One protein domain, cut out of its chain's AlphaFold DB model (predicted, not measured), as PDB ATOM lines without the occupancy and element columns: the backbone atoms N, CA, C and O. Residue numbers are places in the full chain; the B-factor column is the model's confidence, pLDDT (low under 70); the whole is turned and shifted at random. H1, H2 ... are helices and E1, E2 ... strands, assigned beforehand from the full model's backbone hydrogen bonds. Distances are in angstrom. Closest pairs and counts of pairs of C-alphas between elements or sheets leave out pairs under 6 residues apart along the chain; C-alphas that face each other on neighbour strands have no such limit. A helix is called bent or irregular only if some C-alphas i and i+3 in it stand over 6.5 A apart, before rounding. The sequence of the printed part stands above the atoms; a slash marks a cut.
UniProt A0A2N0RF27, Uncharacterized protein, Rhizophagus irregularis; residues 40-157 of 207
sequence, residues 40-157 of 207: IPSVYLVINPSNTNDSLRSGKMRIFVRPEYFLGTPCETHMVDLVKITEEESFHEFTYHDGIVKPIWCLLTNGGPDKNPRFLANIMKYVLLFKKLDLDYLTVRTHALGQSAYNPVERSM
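Overview. This is residues 40 to 157 of the 207 residues of an uncharacterized protein of Rhizophagus irregularis (UniProt A0A2N0RF27). Two separate strand pairs, the antiparallel hairpin E1 E2 and the parallel pair E3 E4, stand with two helices running side by side, H1 by the hairpin and H3 by E4. H2 sits at the end of H1, and H4 packs on E1 away from H1. The 118 printed residues run E1 E2 H1 H2 E3 H3 E4 H4, a mixed class, compact, with a radius of gyration of the C-alphas of 14.3 A and spans of 38 by 33 by 27 A.

Along the chain. Find C-alpha 40 at (-15.475, 0.282, 80.386); E1 runs from there to residue 47, 22.8 A. Next come E2, residues 59 to 67, 26.2 A, and H1, residues 75 to 87, 19.1 A. H2, residues 89 to 95, is irregular: C-alphas 90 and 93 are 7.4 A apart. Then find E3, residues 104 to 109, H3, residues 120 to 132, 18.3 A, and E4, residues 137 to 142. H4, residues 152 to 157, ends at (-20.726, -3.306, 90.579).

Arrangement. In the hairpin E1 and E2, look at N 44 and O 62, 2.8 A. E1 and H1 are near each other. The closest C-alphas of E1 and H4, Leu 45 and Val 153, are 6.2 A apart. H1 and H2 touch only at the corner, closest at C-alphas 86 and 95, 5.7 A. H1 and H3 touch, closest at C-alphas 75 and 122, 5.8 A, a shallow tilt of 19 degrees, the same way. E3, H3 and E4 form a strand-helix-strand unit, parallel neighbour strands joined through a helix, with a right-handed crossover; N 107 and O 139 are 2.8 A apart. E1 and E3 are apart. In H1, H3 and H4 every O i to N i+4 pair is within hydrogen-bond range; H2 has 1 of 3, and 3 of 4 for O i to N i+3.

Size, cuts and confidence. The C-alphas farthest apart, Thr 52 and Tyr 69, are 41.9 A apart. The printed part has no cut. The link E1 to E2 is long. Look for pLDDT under 70 at residues 51 to 57, 70 to 73 and 148 to 149.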
ATOM      1  N   ILE A  40     -15.776   1.586  79.801       79.31
ATOM      2  CA  ILE A  40     -15.475   0.282  80.386       79.31
ATOM      3  C   ILE A  40     -14.861   0.531  81.766       79.31
ATOM      4  O   ILE A  40     -13.701   0.956  81.839       79.31
ATOM      5  N   PRO A  41     -15.608   0.303  82.859       83.44
ATOM      6  CA  PRO A  41     -15.060   0.399  84.199       83.44
ATOM      7  C   PRO A  41     -14.209  -0.835  84.525       83.44
ATOM      8  O   PRO A  41     -14.567  -1.974  84.243       83.44
ATOM      9  N   SER A  42     -13.067  -0.611  85.162       86.75
ATOM     10  CA  SER A  42     -12.314  -1.618  85.906       86.75
ATOM     11  C   SER A  42     -12.396  -1.268  87.379       86.75
ATOM     12  O   SER A  42     -11.937  -0.201  87.782       86.75
ATOM     13  N   VAL A  43     -13.007  -2.154  88.159       87.75
ATOM     14  CA  VAL A  43     -13.310  -1.918  89.570       87.75
ATOM     15  C   VAL A  43     -12.376  -2.741  90.447       87.75
ATOM     16  O   VAL A  43     -12.187  -3.936  90.218       87.75
ATOM     17  N   TYR A  44     -11.818  -2.090  91.459       91.62
ATOM     18  CA  TYR A  44     -10.942  -2.676  92.463       91.62
ATOM     19  C   TYR A  44     -11.491  -2.344  93.839       91.62
ATOM     20  O   TYR A  44     -11.875  -1.206  94.094       91.62
ATOM     21  N   LEU A  45     -11.509  -3.330  94.727       90.62
ATOM     22  CA  LEU A  45     -11.852  -3.141  96.128       90.62
ATOM     23  C   LEU A  45     -10.657  -3.580  96.964       90.62
ATOM     24  O   LEU A  45     -10.267  -4.745  96.911       90.62
ATOM     25  N   VAL A  46     -10.089  -2.650  97.727       91.19
ATOM     26  CA  VAL A  46      -8.995  -2.935  98.656       91.19
ATOM     27  C   VAL A  46      -9.584  -3.063 100.051       91.19
ATOM     28  O   VAL A  46     -10.277  -2.163 100.519       91.19
ATOM     29  N   ILE A  47      -9.362  -4.205 100.694       86.75
ATOM     30  CA  ILE A  47      -9.965  -4.552 101.985       86.75
ATOM     31  C   ILE A  47      -8.856  -4.620 103.026       86.75
ATOM     32  O   ILE A  47      -7.807  -5.210 102.768       86.75
ATOM     33  N   ASN A  48      -9.101  -4.052 104.206       80.31
ATOM     34  CA  ASN A  48      -8.238  -4.267 105.359       80.31
ATOM     35  C   ASN A  48      -8.654  -5.581 106.052       80.31
ATOM     36  O   ASN A  48      -9.756  -5.636 106.605       80.31
ATOM     37  N   PRO A  49      -7.825  -6.643 106.021       72.75
ATOM     38  CA  PRO A  49      -8.186  -7.937 106.603       72.75
ATOM     39  C   PRO A  49      -8.304  -7.893 108.130       72.75
ATOM     40  O   PRO A  49      -8.938  -8.769 108.708       72.75
ATOM     41  N   SER A  50      -7.730  -6.876 108.779       71.19
ATOM     42  CA  SER A  50      -7.813  -6.688 110.229       71.19
ATOM     43  C   SER A  50      -9.175  -6.165 110.689       71.19
ATOM     44  O   SER A  50      -9.444  -6.161 111.887       71.19
ATOM     45  N   ASN A  51     -10.047  -5.726 109.770       65.56
ATOM     46  CA  ASN A  51     -11.422  -5.388 110.122       65.56
ATOM     47  C   ASN A  51     -12.263  -6.673 110.206       65.56
ATOM     48  O   ASN A  51     -12.759  -7.178 109.199       65.56
ATOM     49  N   THR A  52     -12.395  -7.199 111.423       55.44
ATOM     50  CA  THR A  52     -13.077  -8.459 111.760       55.44
ATOM     51  C   THR A  52     -14.596  -8.334 111.884       55.44
ATOM     52  O   THR A  52     -15.252  -9.256 112.367       55.44
ATOM     53  N   ASN A  53     -15.192  -7.211 111.467       58.28
ATOM     54  CA  ASN A  53     -16.642  -7.056 111.497       58.28
ATOM     55  C   ASN A  53     -17.271  -7.880 110.353       58.28
ATOM     56  O   ASN A  53     -17.450  -7.404 109.230       58.28
ATOM     57  N   ASP A  54     -17.560  -9.153 110.641       53.09
ATOM     58  CA  ASP A  54     -17.963 -10.209 109.694       53.09
ATOM     59  C   ASP A  54     -19.202  -9.885 108.838       53.09
ATOM     60  O   ASP A  54     -19.429 -10.511 107.801       53.09
ATOM     61  N   SER A  55     -20.002  -8.888 109.225       49.53
ATOM     62  CA  SER A  55     -21.205  -8.478 108.496       49.53
ATOM     63  C   SER A  55     -20.926  -7.521 107.330       49.53
ATOM     64  O   SER A  55     -21.701  -7.484 106.373       49.53
ATOM     65  N   LEU A  56     -19.816  -6.773 107.359       52.09
ATOM     66  CA  LEU A  56     -19.461  -5.777 106.348       52.09
ATOM     67  C   LEU A  56     -17.936  -5.693 106.231       52.09
ATOM     68  O   LEU A  56     -17.292  -4.924 106.941       52.09
ATOM     69  N   ARG A  57     -17.343  -6.443 105.293       58.94
ATOM     70  CA  ARG A  57     -15.941  -6.220 104.907       58.94
ATOM     71  C   ARG A  57     -15.804  -4.791 104.382       58.94
ATOM     72  O   ARG A  57     -16.130  -4.525 103.226       58.94
ATOM     73  N   SER A  58     -15.354  -3.871 105.231       70.12
ATOM     74  CA  SER A  58     -15.106  -2.490 104.834       70.12
ATOM     75  C   SER A  58     -13.876  -2.455 103.936       70.12
ATOM     76  O   SER A  58     -12.816  -2.982 104.289       70.12
ATOM     77  N   GLY A  59     -14.000  -1.814 102.788       82.44
ATOM     78  CA  GLY A  59     -12.888  -1.610 101.882       82.44
ATOM     79  C   GLY A  59     -13.063  -0.323 101.108       82.44
ATOM     80  O   GLY A  59     -14.156   0.246 101.056       82.44
ATOM     81  N   LYS A  60     -11.978   0.125 100.490       88.06
ATOM     82  CA  LYS A  60     -11.986   1.295  99.626       88.06
ATOM     83  C   LYS A  60     -12.019   0.861  98.170       88.06
ATOM     84  O   LYS A  60     -11.231   0.016  97.741       88.06
ATOM     85  N   MET A  61     -12.958   1.425  97.416       89.44
ATOM     86  CA  MET A  61     -13.142   1.110  96.004       89.44
ATOM     87  C   MET A  61     -12.394   2.109  95.120       89.44
ATOM     88  O   MET A  61     -12.459   3.317  95.349       89.44
ATOM     89  N   ARG A  62     -11.734   1.610  94.073       91.38
ATOM     90  CA  ARG A  62     -11.165   2.409  92.983       91.38
ATOM     91  C   ARG A  62     -11.741   1.951  91.652       91.38
ATOM     92  O   ARG A  62     -11.798   0.754  91.382       91.38
ATOM     93  N   ILE A  63     -12.151   2.903  90.819       89.50
ATOM     94  CA  ILE A  63     -12.702   2.638  89.489       89.50
ATOM     95  C   ILE A  63     -11.845   3.363  88.457       89.50
ATOM     96  O   ILE A  63     -11.674   4.577  88.532       89.50
ATOM     97  N   PHE A  64     -11.341   2.618  87.476       88.56
ATOM     98  CA  PHE A  64     -10.685   3.172  86.295       88.56
ATOM     99  C   PHE A  64     -11.609   3.020  85.094       88.56
ATOM    100  O   PHE A  64     -11.988   1.906  84.743       88.56
ATOM    101  N   VAL A  65     -11.961   4.128  84.447       84.88
ATOM    102  CA  VAL A  65     -12.840   4.126  83.273       84.88
ATOM    103  C   VAL A  65     -11.999   4.239  82.007       84.88
ATOM    104  O   VAL A  65     -11.147   5.122  81.897       84.88
ATOM    105  N   ARG A  66     -12.231   3.349  81.037       83.94
ATOM    106  CA  ARG A  66     -11.540   3.353  79.738       83.94
ATOM    107  C   ARG A  66     -12.513   3.357  78.568       83.94
ATOM    108  O   ARG A  66     -13.594   2.797  78.681       83.94
ATOM    109  N   PRO A  67     -12.137   3.935  77.425       79.56
ATOM    110  CA  PRO A  67     -12.929   3.829  76.206       79.56
ATOM    111  C   PRO A  67     -12.719   2.476  75.518       79.56
ATOM    112  O   PRO A  67     -11.584   2.038  75.343       79.56
ATOM    113  N   GLU A  68     -13.799   1.875  75.021       74.94
ATOM    114  CA  GLU A  68     -13.786   0.595  74.282       74.94
ATOM    115  C   GLU A  68     -12.818   0.550  73.086       74.94
ATOM    116  O   GLU A  68     -12.266  -0.495  72.758       74.94
ATOM    117  N   TYR A  69     -12.596   1.679  72.415       73.38
ATOM    118  CA  TYR A  69     -11.839   1.738  71.162       73.38
ATOM    119  C   TYR A  69     -10.321   1.881  71.330       73.38
ATOM    120  O   TYR A  69      -9.604   1.778  70.336       73.38
ATOM    121  N   PHE A  70      -9.809   2.112  72.545       63.28
ATOM    122  CA  PHE A  70      -8.365   2.225  72.803       63.28
ATOM    123  C   PHE A  70      -7.729   0.927  73.332       63.28
ATOM    124  O   PHE A  70      -6.697   1.010  73.988       63.28
ATOM    125  N   LEU A  71      -8.265  -0.235  72.925       56.34
ATOM    126  CA  LEU A  71      -7.842  -1.618  73.231       56.34
ATOM    127  C   LEU A  71      -8.702  -2.277  74.320       56.34
ATOM    128  O   LEU A  71      -9.223  -1.611  75.212       56.34
ATOM    129  N   GLY A  72      -8.830  -3.609  74.233       58.09
ATOM    130  CA  GLY A  72      -9.325  -4.427  75.342       58.09
ATOM    131  C   GLY A  72      -8.486  -4.191  76.599       58.09
ATOM    132  O   GLY A  72      -7.433  -3.566  76.532       58.09
ATOM    133  N   THR A  73      -8.944  -4.656  77.754       62.78
ATOM    134  CA  THR A  73      -8.201  -4.539  79.014       62.78
ATOM    135  C   THR A  73      -7.284  -5.756  79.180       62.78
ATOM    136  O   THR A  73      -7.730  -6.758  79.727       62.78
ATOM    137  N   PRO A  74      -6.029  -5.770  78.677       81.38
ATOM    138  CA  PRO A  74      -5.130  -6.884  78.942       81.38
ATOM    139  C   PRO A  74      -4.763  -6.923  80.426       81.38
ATOM    140  O   PRO A  74      -4.813  -5.908  81.123       81.38
ATOM    141  N   CYS A  75      -4.262  -8.071  80.880       85.75
ATOM    142  CA  CYS A  75      -3.733  -8.251  82.234       85.75
ATOM    143  C   CYS A  75      -2.790  -7.117  82.670       85.75
ATOM    144  O   CYS A  75      -2.877  -6.609  83.784       85.75
ATOM    145  N   GLU A  76      -1.927  -6.658  81.759       90.31
ATOM    146  CA  GLU A  76      -0.978  -5.569  82.000       90.31
ATOM    147  C   GLU A  76      -1.644  -4.260  82.425       90.31
ATOM    148  O   GLU A  76      -1.154  -3.578  83.320       90.31
ATOM    149  N   THR A  77      -2.793  -3.932  81.837       90.06
ATOM    150  CA  THR A  77      -3.564  -2.753  82.232       90.06
ATOM    151  C   THR A  77      -4.007  -2.847  83.691       90.06
ATOM    152  O   THR A  77      -3.941  -1.856  84.412       90.06
ATOM    153  N   HIS A  78      -4.377  -4.041  84.152       91.12
ATOM    154  CA  HIS A  78      -4.723  -4.259  85.553       91.12
ATOM    155  C   HIS A  78      -3.512  -4.156  86.482       91.12
ATOM    156  O   HIS A  78      -3.652  -3.684  87.604       91.12
ATOM    157  N   MET A  79      -2.317  -4.544  86.027       94.44
ATOM    158  CA  MET A  79      -1.101  -4.398  86.837       94.44
ATOM    159  C   MET A  79      -0.743  -2.921  87.020       94.44
ATOM    160  O   MET A  79      -0.413  -2.504  88.125       94.44
ATOM    161  N   VAL A  80      -0.873  -2.117  85.958       94.19
ATOM    162  CA  VAL A  80      -0.670  -0.662  86.022       94.19
ATOM    163  C   VAL A  80      -1.654  -0.007  86.989       94.19
ATOM    164  O   VAL A  80      -1.253   0.852  87.768       94.19
ATOM    165  N   ASP A  81      -2.924  -0.410  86.974       94.94
ATOM    166  CA  ASP A  81      -3.917   0.109  87.921       94.94
ATOM    167  C   ASP A  81      -3.567  -0.222  89.369       94.94
ATOM    168  O   ASP A  81      -3.687   0.638  90.235       94.94
ATOM    169  N   LEU A  82      -3.125  -1.454  89.634       95.94
ATOM    170  CA  LEU A  82      -2.726  -1.873  90.975       95.94
ATOM    171  C   LEU A  82      -1.528  -1.064  91.484       95.94
ATOM    172  O   LEU A  82      -1.551  -0.631  92.630       95.94
ATOM    173  N   VAL A  83      -0.535  -0.790  90.632       96.94
ATOM    174  CA  VAL A  83       0.581   0.107  90.978       96.94
ATOM    175  C   VAL A  83       0.070   1.523  91.258       96.94
ATOM    176  O   VAL A  83       0.401   2.096  92.290       96.94
ATOM    177  N   LYS A  84      -0.817   2.071  90.423       97.12
ATOM    178  CA  LYS A  84      -1.403   3.400  90.674       97.12
ATOM    179  C   LYS A  84      -2.173   3.472  91.988       97.12
ATOM    180  O   LYS A  84      -2.084   4.468  92.687       97.12
ATOM    181  N   ILE A  85      -2.904   2.415  92.342       96.94
ATOM    182  CA  ILE A  85      -3.588   2.332  93.639       96.94
ATOM    183  C   ILE A  85      -2.575   2.417  94.788       96.94
ATOM    184  O   ILE A  85      -2.891   3.019  95.808       96.94
ATOM    185  N   THR A  86      -1.366   1.860  94.643       96.38
ATOM    186  CA  THR A  86      -0.315   2.046  95.660       96.38
ATOM    187  C   THR A  86       0.198   3.481  95.717       96.38
ATOM    188  O   THR A  86       0.438   3.972  96.803       96.38
ATOM    189  N   GLU A  87       0.290   4.187  94.592       95.94
ATOM    190  CA  GLU A  87       0.788   5.571  94.546       95.94
ATOM    191  C   GLU A  87      -0.213   6.605  95.104       95.94
ATOM    192  O   GLU A  87       0.156   7.742  95.398       95.94
ATOM    193  N   GLU A  88      -1.494   6.249  95.218       95.88
ATOM    194  CA  GLU A  88      -2.533   7.141  95.726       95.88
ATOM    195  C   GLU A  88      -2.534   7.174  97.264       95.88
ATOM    196  O   GLU A  88      -2.953   6.214  97.911       95.88
ATOM    197  N   GLU A  89      -2.196   8.329  97.851       95.00
ATOM    198  CA  GLU A  89      -2.141   8.539  99.313       95.00
ATOM    199  C   GLU A  89      -3.417   8.080 100.028       95.00
ATOM    200  O   GLU A  89      -3.389   7.461 101.090       95.00
ATOM    201  N   SER A  90      -4.562   8.298  99.384       94.00
ATOM    202  CA  SER A  90      -5.864   7.922  99.920       94.00
ATOM    203  C   SER A  90      -6.047   6.399 100.101       94.00
ATOM    204  O   SER A  90      -7.009   5.978 100.744       94.00
ATOM    205  N   PHE A  91      -5.161   5.572  99.541       94.31
ATOM    206  CA  PHE A  91      -5.132   4.117  99.690       94.31
ATOM    207  C   PHE A  91      -3.981   3.615 100.572       94.31
ATOM    208  O   PHE A  91      -3.967   2.421 100.873       94.31
ATOM    209  N   HIS A  92      -3.070   4.479 101.039       93.88
ATOM    210  CA  HIS A  92      -1.886   4.065 101.801       93.88
ATOM    211  C   HIS A  92      -2.222   3.285 103.078       93.88
ATOM    212  O   HIS A  92      -1.519   2.337 103.405       93.88
ATOM    213  N   GLU A  93      -3.334   3.584 103.755       90.25
ATOM    214  CA  GLU A  93      -3.819   2.779 104.892       90.25
ATOM    215  C   GLU A  93      -3.960   1.280 104.532       90.25
ATOM    216  O   GLU A  93      -3.697   0.371 105.329       90.25
ATOM    217  N   PHE A  94      -4.350   1.001 103.288       90.19
ATOM    218  CA  PHE A  94      -4.556  -0.347 102.787       90.19
ATOM    219  C   PHE A  94      -3.296  -0.939 102.160       90.19
ATOM    220  O   PHE A  94      -3.073  -2.137 102.324       90.19
ATOM    221  N   THR A  95      -2.488  -0.130 101.473       93.88
ATOM    222  CA  THR A  95      -1.358  -0.588 100.652       93.88
ATOM    223  C   THR A  95       0.005  -0.466 101.329       93.88
ATOM    224  O   THR A  95       0.915  -1.163 100.893       93.88
ATOM    225  N   TYR A  96       0.147   0.327 102.396       94.81
ATOM    226  CA  TYR A  96       1.410   0.573 103.102       94.81
ATOM    227  C   TYR A  96       1.355   0.193 104.583       94.81
ATOM    228  O   TYR A  96       0.303   0.203 105.225       94.81
ATOM    229  N   HIS A  97       2.519  -0.132 105.127       90.88
ATOM    230  CA  HIS A  97       2.789  -0.251 106.555       90.88
ATOM    231  C   HIS A  97       4.180   0.337 106.797       90.88
ATOM    232  O   HIS A  97       5.098   0.002 106.065       90.88
ATOM    233  N   ASP A  98       4.323   1.266 107.744       92.00
ATOM    234  CA  ASP A  98       5.604   1.913 108.080       92.00
ATOM    235  C   ASP A  98       6.385   2.468 106.871       92.00
ATOM    236  O   ASP A  98       7.602   2.348 106.762       92.00
ATOM    237  N   GLY A  99       5.667   3.088 105.927       91.81
ATOM    238  CA  GLY A  99       6.263   3.729 104.750       91.81
ATOM    239  C   GLY A  99       6.705   2.772 103.639       91.81
ATOM    240  O   GLY A  99       7.128   3.240 102.584       91.81
ATOM    241  N   ILE A 100       6.537   1.459 103.817       94.31
ATOM    242  CA  ILE A 100       6.774   0.449 102.781       94.31
ATOM    243  C   ILE A 100       5.457  -0.132 102.264       94.31
ATOM    244  O   ILE A 100       4.468  -0.208 102.998       94.31
ATOM    245  N   VAL A 101       5.434  -0.552 100.997       96.25
ATOM    246  CA  VAL A 101       4.296  -1.301 100.445       96.25
ATOM    247  C   VAL A 101       4.151  -2.593 101.247       96.25
ATOM    248  O   VAL A 101       5.136  -3.278 101.510       96.25
ATOM    249  N   LYS A 102       2.926  -2.943 101.651       95.06
ATOM    250  CA  LYS A 102       2.666  -4.189 102.380       95.06
ATOM    251  C   LYS A 102       3.169  -5.367 101.538       95.06
ATOM    252  O   LYS A 102       2.685  -5.529 100.416       95.06
ATOM    253  N   PRO A 103       4.064  -6.217 102.065       95.75
ATOM    254  CA  PRO A 103       4.782  -7.193 101.245       95.75
ATOM    255  C   PRO A 103       3.940  -8.416 100.853       95.75
ATOM    256  O   PRO A 103       4.332  -9.196  99.989       95.75
ATOM    257  N   ILE A 104       2.771  -8.606 101.475       94.88
ATOM    258  CA  ILE A 104       1.906  -9.772 101.264       94.88
ATOM    259  C   ILE A 104       0.617  -9.335 100.579       94.88
ATOM    260  O   ILE A 104      -0.203  -8.628 101.167       94.88
ATOM    261  N   TRP A 105       0.409  -9.789  99.344       95.19
ATOM    262  CA  TRP A 105      -0.778  -9.472  98.552       95.19
ATOM    263  C   TRP A 105      -1.606 -10.719  98.237       95.19
ATOM    264  O   TRP A 105      -1.108 -11.738  97.753       95.19
ATOM    265  N   CYS A 106      -2.916 -10.607  98.461       93.81
ATOM    266  CA  CYS A 106      -3.907 -11.616  98.102       93.81
ATOM    267  C   CYS A 106      -4.907 -11.031  97.101       93.81
ATOM    268  O   CYS A 106      -5.845 -10.335  97.484       93.81
ATOM    269  N   LEU A 107      -4.721 -11.325  95.815       93.06
ATOM    270  CA  LEU A 107      -5.600 -10.855  94.748       93.06
ATOM    271  C   LEU A 107      -6.736 -11.850  94.497       93.06
ATOM    272  O   LEU A 107      -6.504 -13.027  94.218       93.06
ATOM    273  N   LEU A 108      -7.970 -11.351  94.536       90.19
ATOM    274  CA  LEU A 108      -9.165 -12.073  94.104       90.19
ATOM    275  C   LEU A 108      -9.647 -11.487  92.776       90.19
ATOM    276  O   LEU A 108      -9.940 -10.298  92.678       90.19
ATOM    277  N   THR A 109      -9.723 -12.326  91.747       87.06
ATOM    278  CA  THR A 109     -10.142 -11.938  90.395       87.06
ATOM    279  C   THR A 109     -11.458 -12.618  90.023       87.06
ATOM    280  O   THR A 109     -11.760 -13.724  90.479       87.06
ATOM    281  N   ASN A 110     -12.228 -11.997  89.130       79.88
ATOM    282  CA  ASN A 110     -13.456 -12.587  88.588       79.88
ATOM    283  C   ASN A 110     -13.203 -13.722  87.572       79.88
ATOM    284  O   ASN A 110     -14.151 -14.276  87.028       79.88
ATOM    285  N   GLY A 111     -11.939 -14.084  87.311       78.69
ATOM    286  CA  GLY A 111     -11.591 -15.226  86.461       78.69
ATOM    287  C   GLY A 111     -11.723 -14.997  84.962       78.69
ATOM    288  O   GLY A 111     -11.552 -15.957  84.204       78.69
ATOM    289  N   GLY A 112     -11.984 -13.756  84.535       84.44
ATOM    290  CA  GLY A 112     -12.002 -13.371  83.126       84.44
ATOM    291  C   GLY A 112     -10.682 -13.707  82.415       84.44
ATOM    292  O   GLY A 112      -9.635 -13.769  83.069       84.44
ATOM    293  N   PRO A 113     -10.687 -13.949  81.089       85.12
ATOM    294  CA  PRO A 113      -9.499 -14.393  80.351       85.12
ATOM    295  C   PRO A 113      -8.256 -13.510  80.538       85.12
ATOM    296  O   PRO A 113      -7.129 -14.000  80.559       85.12
ATOM    297  N   ASP A 114      -8.467 -12.214  80.733       85.62
ATOM    298  CA  ASP A 114      -7.466 -11.172  80.952       85.62
ATOM    299  C   ASP A 114      -6.866 -11.144  82.367       85.62
ATOM    300  O   ASP A 114      -5.830 -10.521  82.577       85.62
ATOM    301  N   LYS A 115      -7.484 -11.808  83.349       86.06
ATOM    302  CA  LYS A 115      -7.035 -11.830  84.757       86.06
ATOM    303  C   LYS A 115      -6.868 -13.236  85.315       86.06
ATOM    304  O   LYS A 115      -6.428 -13.414  86.446       86.06
ATOM    305  N   ASN A 116      -7.258 -14.258  84.564       90.12
ATOM    306  CA  ASN A 116      -7.252 -15.612  85.079       90.12
ATOM    307  C   ASN A 116      -5.802 -16.101  85.258       90.12
ATOM    308  O   ASN A 116      -5.054 -16.127  84.271       90.12
ATOM    309  N   PRO A 117      -5.400 -16.525  86.471       90.75
ATOM    310  CA  PRO A 117      -4.041 -16.989  86.738       90.75
ATOM    311  C   PRO A 117      -3.728 -18.346  86.091       90.75
ATOM    312  O   PRO A 117      -2.596 -18.800  86.173       90.75
ATOM    313  N   ARG A 118      -4.685 -18.997  85.409       92.50
ATOM    314  CA  ARG A 118      -4.427 -20.220  84.630       92.50
ATOM    315  C   ARG A 118      -3.592 -19.984  83.370       92.50
ATOM    316  O   ARG A 118      -3.060 -20.938  82.810       92.50
ATOM    317  N   PHE A 119      -3.556 -18.750  82.864       92.81
ATOM    318  CA  PHE A 119      -2.888 -18.428  81.607       92.81
ATOM    319  C   PHE A 119      -1.478 -17.911  81.870       92.81
ATOM    320  O   PHE A 119      -1.301 -16.912  82.565       92.81
ATOM    321  N   LEU A 120      -0.479 -18.541  81.243       94.44
ATOM    322  CA  LEU A 120       0.933 -18.179  81.403       94.44
ATOM    323  C   LEU A 120       1.202 -16.697  81.106       94.44
ATOM    324  O   LEU A 120       1.950 -16.051  81.835       94.44
ATOM    325  N   ALA A 121       0.545 -16.136  80.087       92.75
ATOM    326  CA  ALA A 121       0.664 -14.718  79.754       92.75
ATOM    327  C   ALA A 121       0.300 -13.805  80.939       92.75
ATOM    328  O   ALA A 121       0.998 -12.825  81.188       92.75
ATOM    329  N   ASN A 122      -0.738 -14.154  81.704       93.81
ATOM    330  CA  ASN A 122      -1.160 -13.393  82.881       93.81
ATOM    331  C   ASN A 122      -0.215 -13.644  84.062       93.81
ATOM    332  O   ASN A 122       0.175 -12.692  84.732       93.81
ATOM    333  N   ILE A 123       0.225 -14.894  84.273       95.56
ATOM    334  CA  ILE A 123       1.227 -15.241  85.300       95.56
ATOM    335  C   ILE A 123       2.480 -14.375  85.140       95.56
ATOM    336  O   ILE A 123       2.941 -13.782  86.111       95.56
ATOM    337  N   MET A 124       2.988 -14.218  83.913       96.12
ATOM    338  CA  MET A 124       4.155 -13.369  83.651       96.12
ATOM    339  C   MET A 124       3.922 -11.909  84.058       96.12
ATOM    340  O   MET A 124       4.828 -11.270  84.587       96.12
ATOM    341  N   LYS A 125       2.711 -11.374  83.864       96.00
ATOM    342  CA  LYS A 125       2.367 -10.009  84.293       96.00
ATOM    343  C   LYS A 125       2.266  -9.896  85.818       96.00
ATOM    344  O   LYS A 125       2.764  -8.918  86.368       96.00
ATOM    345  N   TYR A 126       1.740 -10.911  86.506       96.88
ATOM    346  CA  TYR A 126       1.752 -10.969  87.973       96.88
ATOM    347  C   TYR A 126       3.170 -11.055  88.553       96.88
ATOM    348  O   TYR A 126       3.453 -10.401  89.550       96.88
ATOM    349  N   VAL A 127       4.087 -11.787  87.909       97.31
ATOM    350  CA  VAL A 127       5.507 -11.828  88.310       97.31
ATOM    351  C   VAL A 127       6.168 -10.454  88.161       97.31
ATOM    352  O   VAL A 127       6.961 -10.054  89.011       97.31
ATOM    353  N   LEU A 128       5.837  -9.703  87.105       97.19
ATOM    354  CA  LEU A 128       6.327  -8.331  86.953       97.19
ATOM    355  C   LEU A 128       5.775  -7.407  88.043       97.19
ATOM    356  O   LEU A 128       6.537  -6.610  88.580       97.19
ATOM    357  N   LEU A 129       4.493  -7.537  88.402       97.50
ATOM    358  CA  LEU A 129       3.900  -6.793  89.517       97.50
ATOM    359  C   LEU A 129       4.598  -7.122  90.844       97.50
ATOM    360  O   LEU A 129       4.982  -6.204  91.560       97.50
ATOM    361  N   PHE A 130       4.809  -8.411  91.128       98.19
ATOM    362  CA  PHE A 130       5.513  -8.896  92.318       98.19
ATOM    363  C   PHE A 130       6.889  -8.240  92.467       98.19
ATOM    364  O   PHE A 130       7.190  -7.670  93.508       98.19
ATOM    365  N   LYS A 131       7.684  -8.237  91.389       97.94
ATOM    366  CA  LYS A 131       9.002  -7.589  91.375       97.94
ATOM    367  C   LYS A 131       8.917  -6.068  91.481       97.94
ATOM    368  O   LYS A 131       9.761  -5.450  92.110       97.94
ATOM    369  N   LYS A 132       7.935  -5.450  90.818       97.38
ATOM    370  CA  LYS A 132       7.790  -3.989  90.763       97.38
ATOM    371  C   LYS A 132       7.444  -3.391  92.126       97.38
ATOM    372  O   LYS A 132       7.877  -2.276  92.399       97.38
ATOM    373  N   LEU A 133       6.648  -4.103  92.917       96.94
ATOM    374  CA  LEU A 133       6.205  -3.679  94.244       96.94
ATOM    375  C   LEU A 133       7.068  -4.240  95.383       96.94
ATOM    376  O   LEU A 133       6.747  -3.974  96.534       96.94
ATOM    377  N   ASP A 134       8.123  -4.995  95.059       97.31
ATOM    378  CA  ASP A 134       9.016  -5.643  96.029       97.31
ATOM    379  C   ASP A 134       8.250  -6.473  97.074       97.31
ATOM    380  O   ASP A 134       8.379  -6.300  98.281       97.31
ATOM    381  N   LEU A 135       7.349  -7.334  96.586       97.69
ATOM    382  CA  LEU A 135       6.517  -8.169  97.450       97.69
ATOM    383  C   LEU A 135       7.300  -9.390  97.943       97.69
ATOM    384  O   LEU A 135       8.045  -9.998  97.181       97.69
ATOM    385  N   ASP A 136       7.016  -9.836  99.165       98.00
ATOM    386  CA  ASP A 136       7.493 -11.126  99.680       98.00
ATOM    387  C   ASP A 136       6.562 -12.270  99.264       98.00
ATOM    388  O   ASP A 136       6.978 -13.419  99.100       98.00
ATOM    389  N   TYR A 137       5.269 -11.972  99.082       97.69
ATOM    390  CA  TYR A 137       4.269 -12.975  98.738       97.69
ATOM    391  C   TYR A 137       3.131 -12.406  97.889       97.69
ATOM    392  O   TYR A 137       2.496 -11.412  98.242       97.69
ATOM    393  N   LEU A 138       2.802 -13.102  96.797       97.25
ATOM    394  CA  LEU A 138       1.645 -12.805  95.957       97.25
ATOM    395  C   LEU A 138       0.852 -14.082  95.675       97.25
ATOM    396  O   LEU A 138       1.350 -15.017  95.054       97.25
ATOM    397  N   THR A 139      -0.424 -14.092  96.060       96.31
ATOM    398  CA  THR A 139      -1.386 -15.100  95.598       96.31
ATOM    399  C   THR A 139      -2.441 -14.445  94.722       96.31
ATOM    400  O   THR A 139      -2.970 -13.385  95.051       96.31
ATOM    401  N   VAL A 140      -2.759 -15.089  93.602       94.62
ATOM    402  CA  VAL A 140      -3.837 -14.676  92.703       94.62
ATOM    403  C   VAL A 140      -4.827 -15.815  92.616       94.62
ATOM    404  O   VAL A 140      -4.477 -16.928  92.227       94.62
ATOM    405  N   ARG A 141      -6.071 -15.547  92.999       90.94
ATOM    406  CA  ARG A 141      -7.136 -16.544  93.038       90.94
ATOM    407  C   ARG A 141      -8.311 -16.081  92.198       90.94
ATOM    408  O   ARG A 141      -8.508 -14.891  91.946       90.94
ATOM    409  N   THR A 142      -9.099 -17.047  91.762       87.62
ATOM    410  CA  THR A 142     -10.363 -16.809  91.080       87.62
ATOM    411  C   THR A 142     -11.451 -17.637  91.744       87.62
ATOM    412  O   THR A 142     -11.177 -18.722  92.260       87.62
ATOM    413  N   HIS A 143     -12.668 -17.102  91.785       79.56
ATOM    414  CA  HIS A 143     -13.820 -17.872  92.234       79.56
ATOM    415  C   HIS A 143     -14.111 -19.010  91.250       79.56
ATOM    416  O   HIS A 143     -13.908 -18.877  90.044       79.56
ATOM    417  N   ALA A 144     -14.616 -20.128  91.774       78.56
ATOM    418  CA  ALA A 144     -15.147 -21.191  90.933       78.56
ATOM    419  C   ALA A 144     -16.316 -20.672  90.077       78.56
ATOM    420  O   ALA A 144     -16.999 -19.706  90.435       78.56
ATOM    421  N   LEU A 145     -16.555 -21.328  88.942       72.38
ATOM    422  CA  LEU A 145     -17.668 -20.992  88.057       72.38
ATOM    423  C   LEU A 145     -18.996 -21.010  88.839       72.38
ATOM    424  O   LEU A 145     -19.233 -21.910  89.641       72.38
ATOM    425  N   GLY A 146     -19.848 -20.003  88.633       72.00
ATOM    426  CA  GLY A 146     -21.134 -19.869  89.333       72.00
ATOM    427  C   GLY A 146     -21.061 -19.262  90.741       72.00
ATOM    428  O   GLY A 146     -22.095 -19.047  91.359       72.00
ATOM    429  N   GLN A 147     -19.867 -18.937  91.248       75.69
ATOM    430  CA  GLN A 147     -19.680 -18.334  92.578       75.69
ATOM    431  C   GLN A 147     -19.387 -16.821  92.517       75.69
ATOM    432  O   GLN A 147     -18.955 -16.227  93.506       75.69
ATOM    433  N   SER A 148     -19.619 -16.173  91.370       67.94
ATOM    434  CA  SER A 148     -19.348 -14.740  91.171       67.94
ATOM    435  C   SER A 148     -20.138 -13.844  92.128       67.94
ATOM    436  O   SER A 148     -19.608 -12.830  92.570       67.94
ATOM    437  N   ALA A 149     -21.344 -14.247  92.542       68.31
ATOM    438  CA  ALA A 149     -22.157 -13.518  93.522       68.31
ATOM    439  C   ALA A 149     -21.459 -13.332  94.886       68.31
ATOM    440  O   ALA A 149     -21.758 -12.389  95.626       68.31
ATOM    441  N   TYR A 150     -20.498 -14.201  95.219       73.69
ATOM    442  CA  TYR A 150     -19.720 -14.098  96.451       73.69
ATOM    443  C   TYR A 150     -18.557 -13.110  96.349       73.69
ATOM    444  O   TYR A 150     -18.084 -12.658  97.394       73.69
ATOM    445  N   ASN A 151     -18.155 -12.707  95.138       77.62
ATOM    446  CA  ASN A 151     -17.146 -11.676  94.929       77.62
ATOM    447  C   ASN A 151     -17.690 -10.313  95.405       77.62
ATOM    448  O   ASN A 151     -18.649  -9.798  94.821       77.62
ATOM    449  N   PRO A 152     -17.089  -9.688  96.435       78.00
ATOM    450  CA  PRO A 152     -17.544  -8.392  96.935       78.00
ATOM    451  C   PRO A 152     -17.540  -7.293  95.864       78.00
ATOM    452  O   PRO A 152     -18.391  -6.410  95.900       78.00
ATOM    453  N   VAL A 153     -16.628  -7.372  94.888       80.75
ATOM    454  CA  VAL A 153     -16.564  -6.415  93.775       80.75
ATOM    455  C   VAL A 153     -17.798  -6.527  92.880       80.75
ATOM    456  O   VAL A 153     -18.369  -5.502  92.529       80.75
ATOM    457  N   GLU A 154     -18.251  -7.741  92.555       78.19
ATOM    458  CA  GLU A 154     -19.438  -7.958  91.707       78.19
ATOM    459  C   GLU A 154     -20.700  -7.384  92.372       78.19
ATOM    460  O   GLU A 154     -21.513  -6.737  91.712       78.19
ATOM    461  N   ARG A 155     -20.824  -7.514  93.701       73.94
ATOM    462  CA  ARG A 155     -21.923  -6.886  94.458       73.94
ATOM    463  C   ARG A 155     -21.872  -5.358  94.404       73.94
ATOM    464  O   ARG A 155     -22.901  -4.723  94.177       73.94
ATOM    465  N   SER A 156     -20.688  -4.761  94.560       73.88
ATOM    466  CA  SER A 156     -20.514  -3.307  94.418       73.88
ATOM    467  C   SER A 156     -20.815  -2.827  92.994       73.88
ATOM    468  O   SER A 156     -21.442  -1.782  92.814       73.88
ATOM    469  N   MET A 157     -20.425  -3.605  91.979       78.38
ATOM    470  CA  MET A 157     -20.726  -3.306  90.579       78.38
ATOM    471  C   MET A 157     -22.220  -3.372  90.276       78.38
ATOM    472  O   MET A 157     -22.694  -2.535  89.518       78.38
TER     473      MET A 157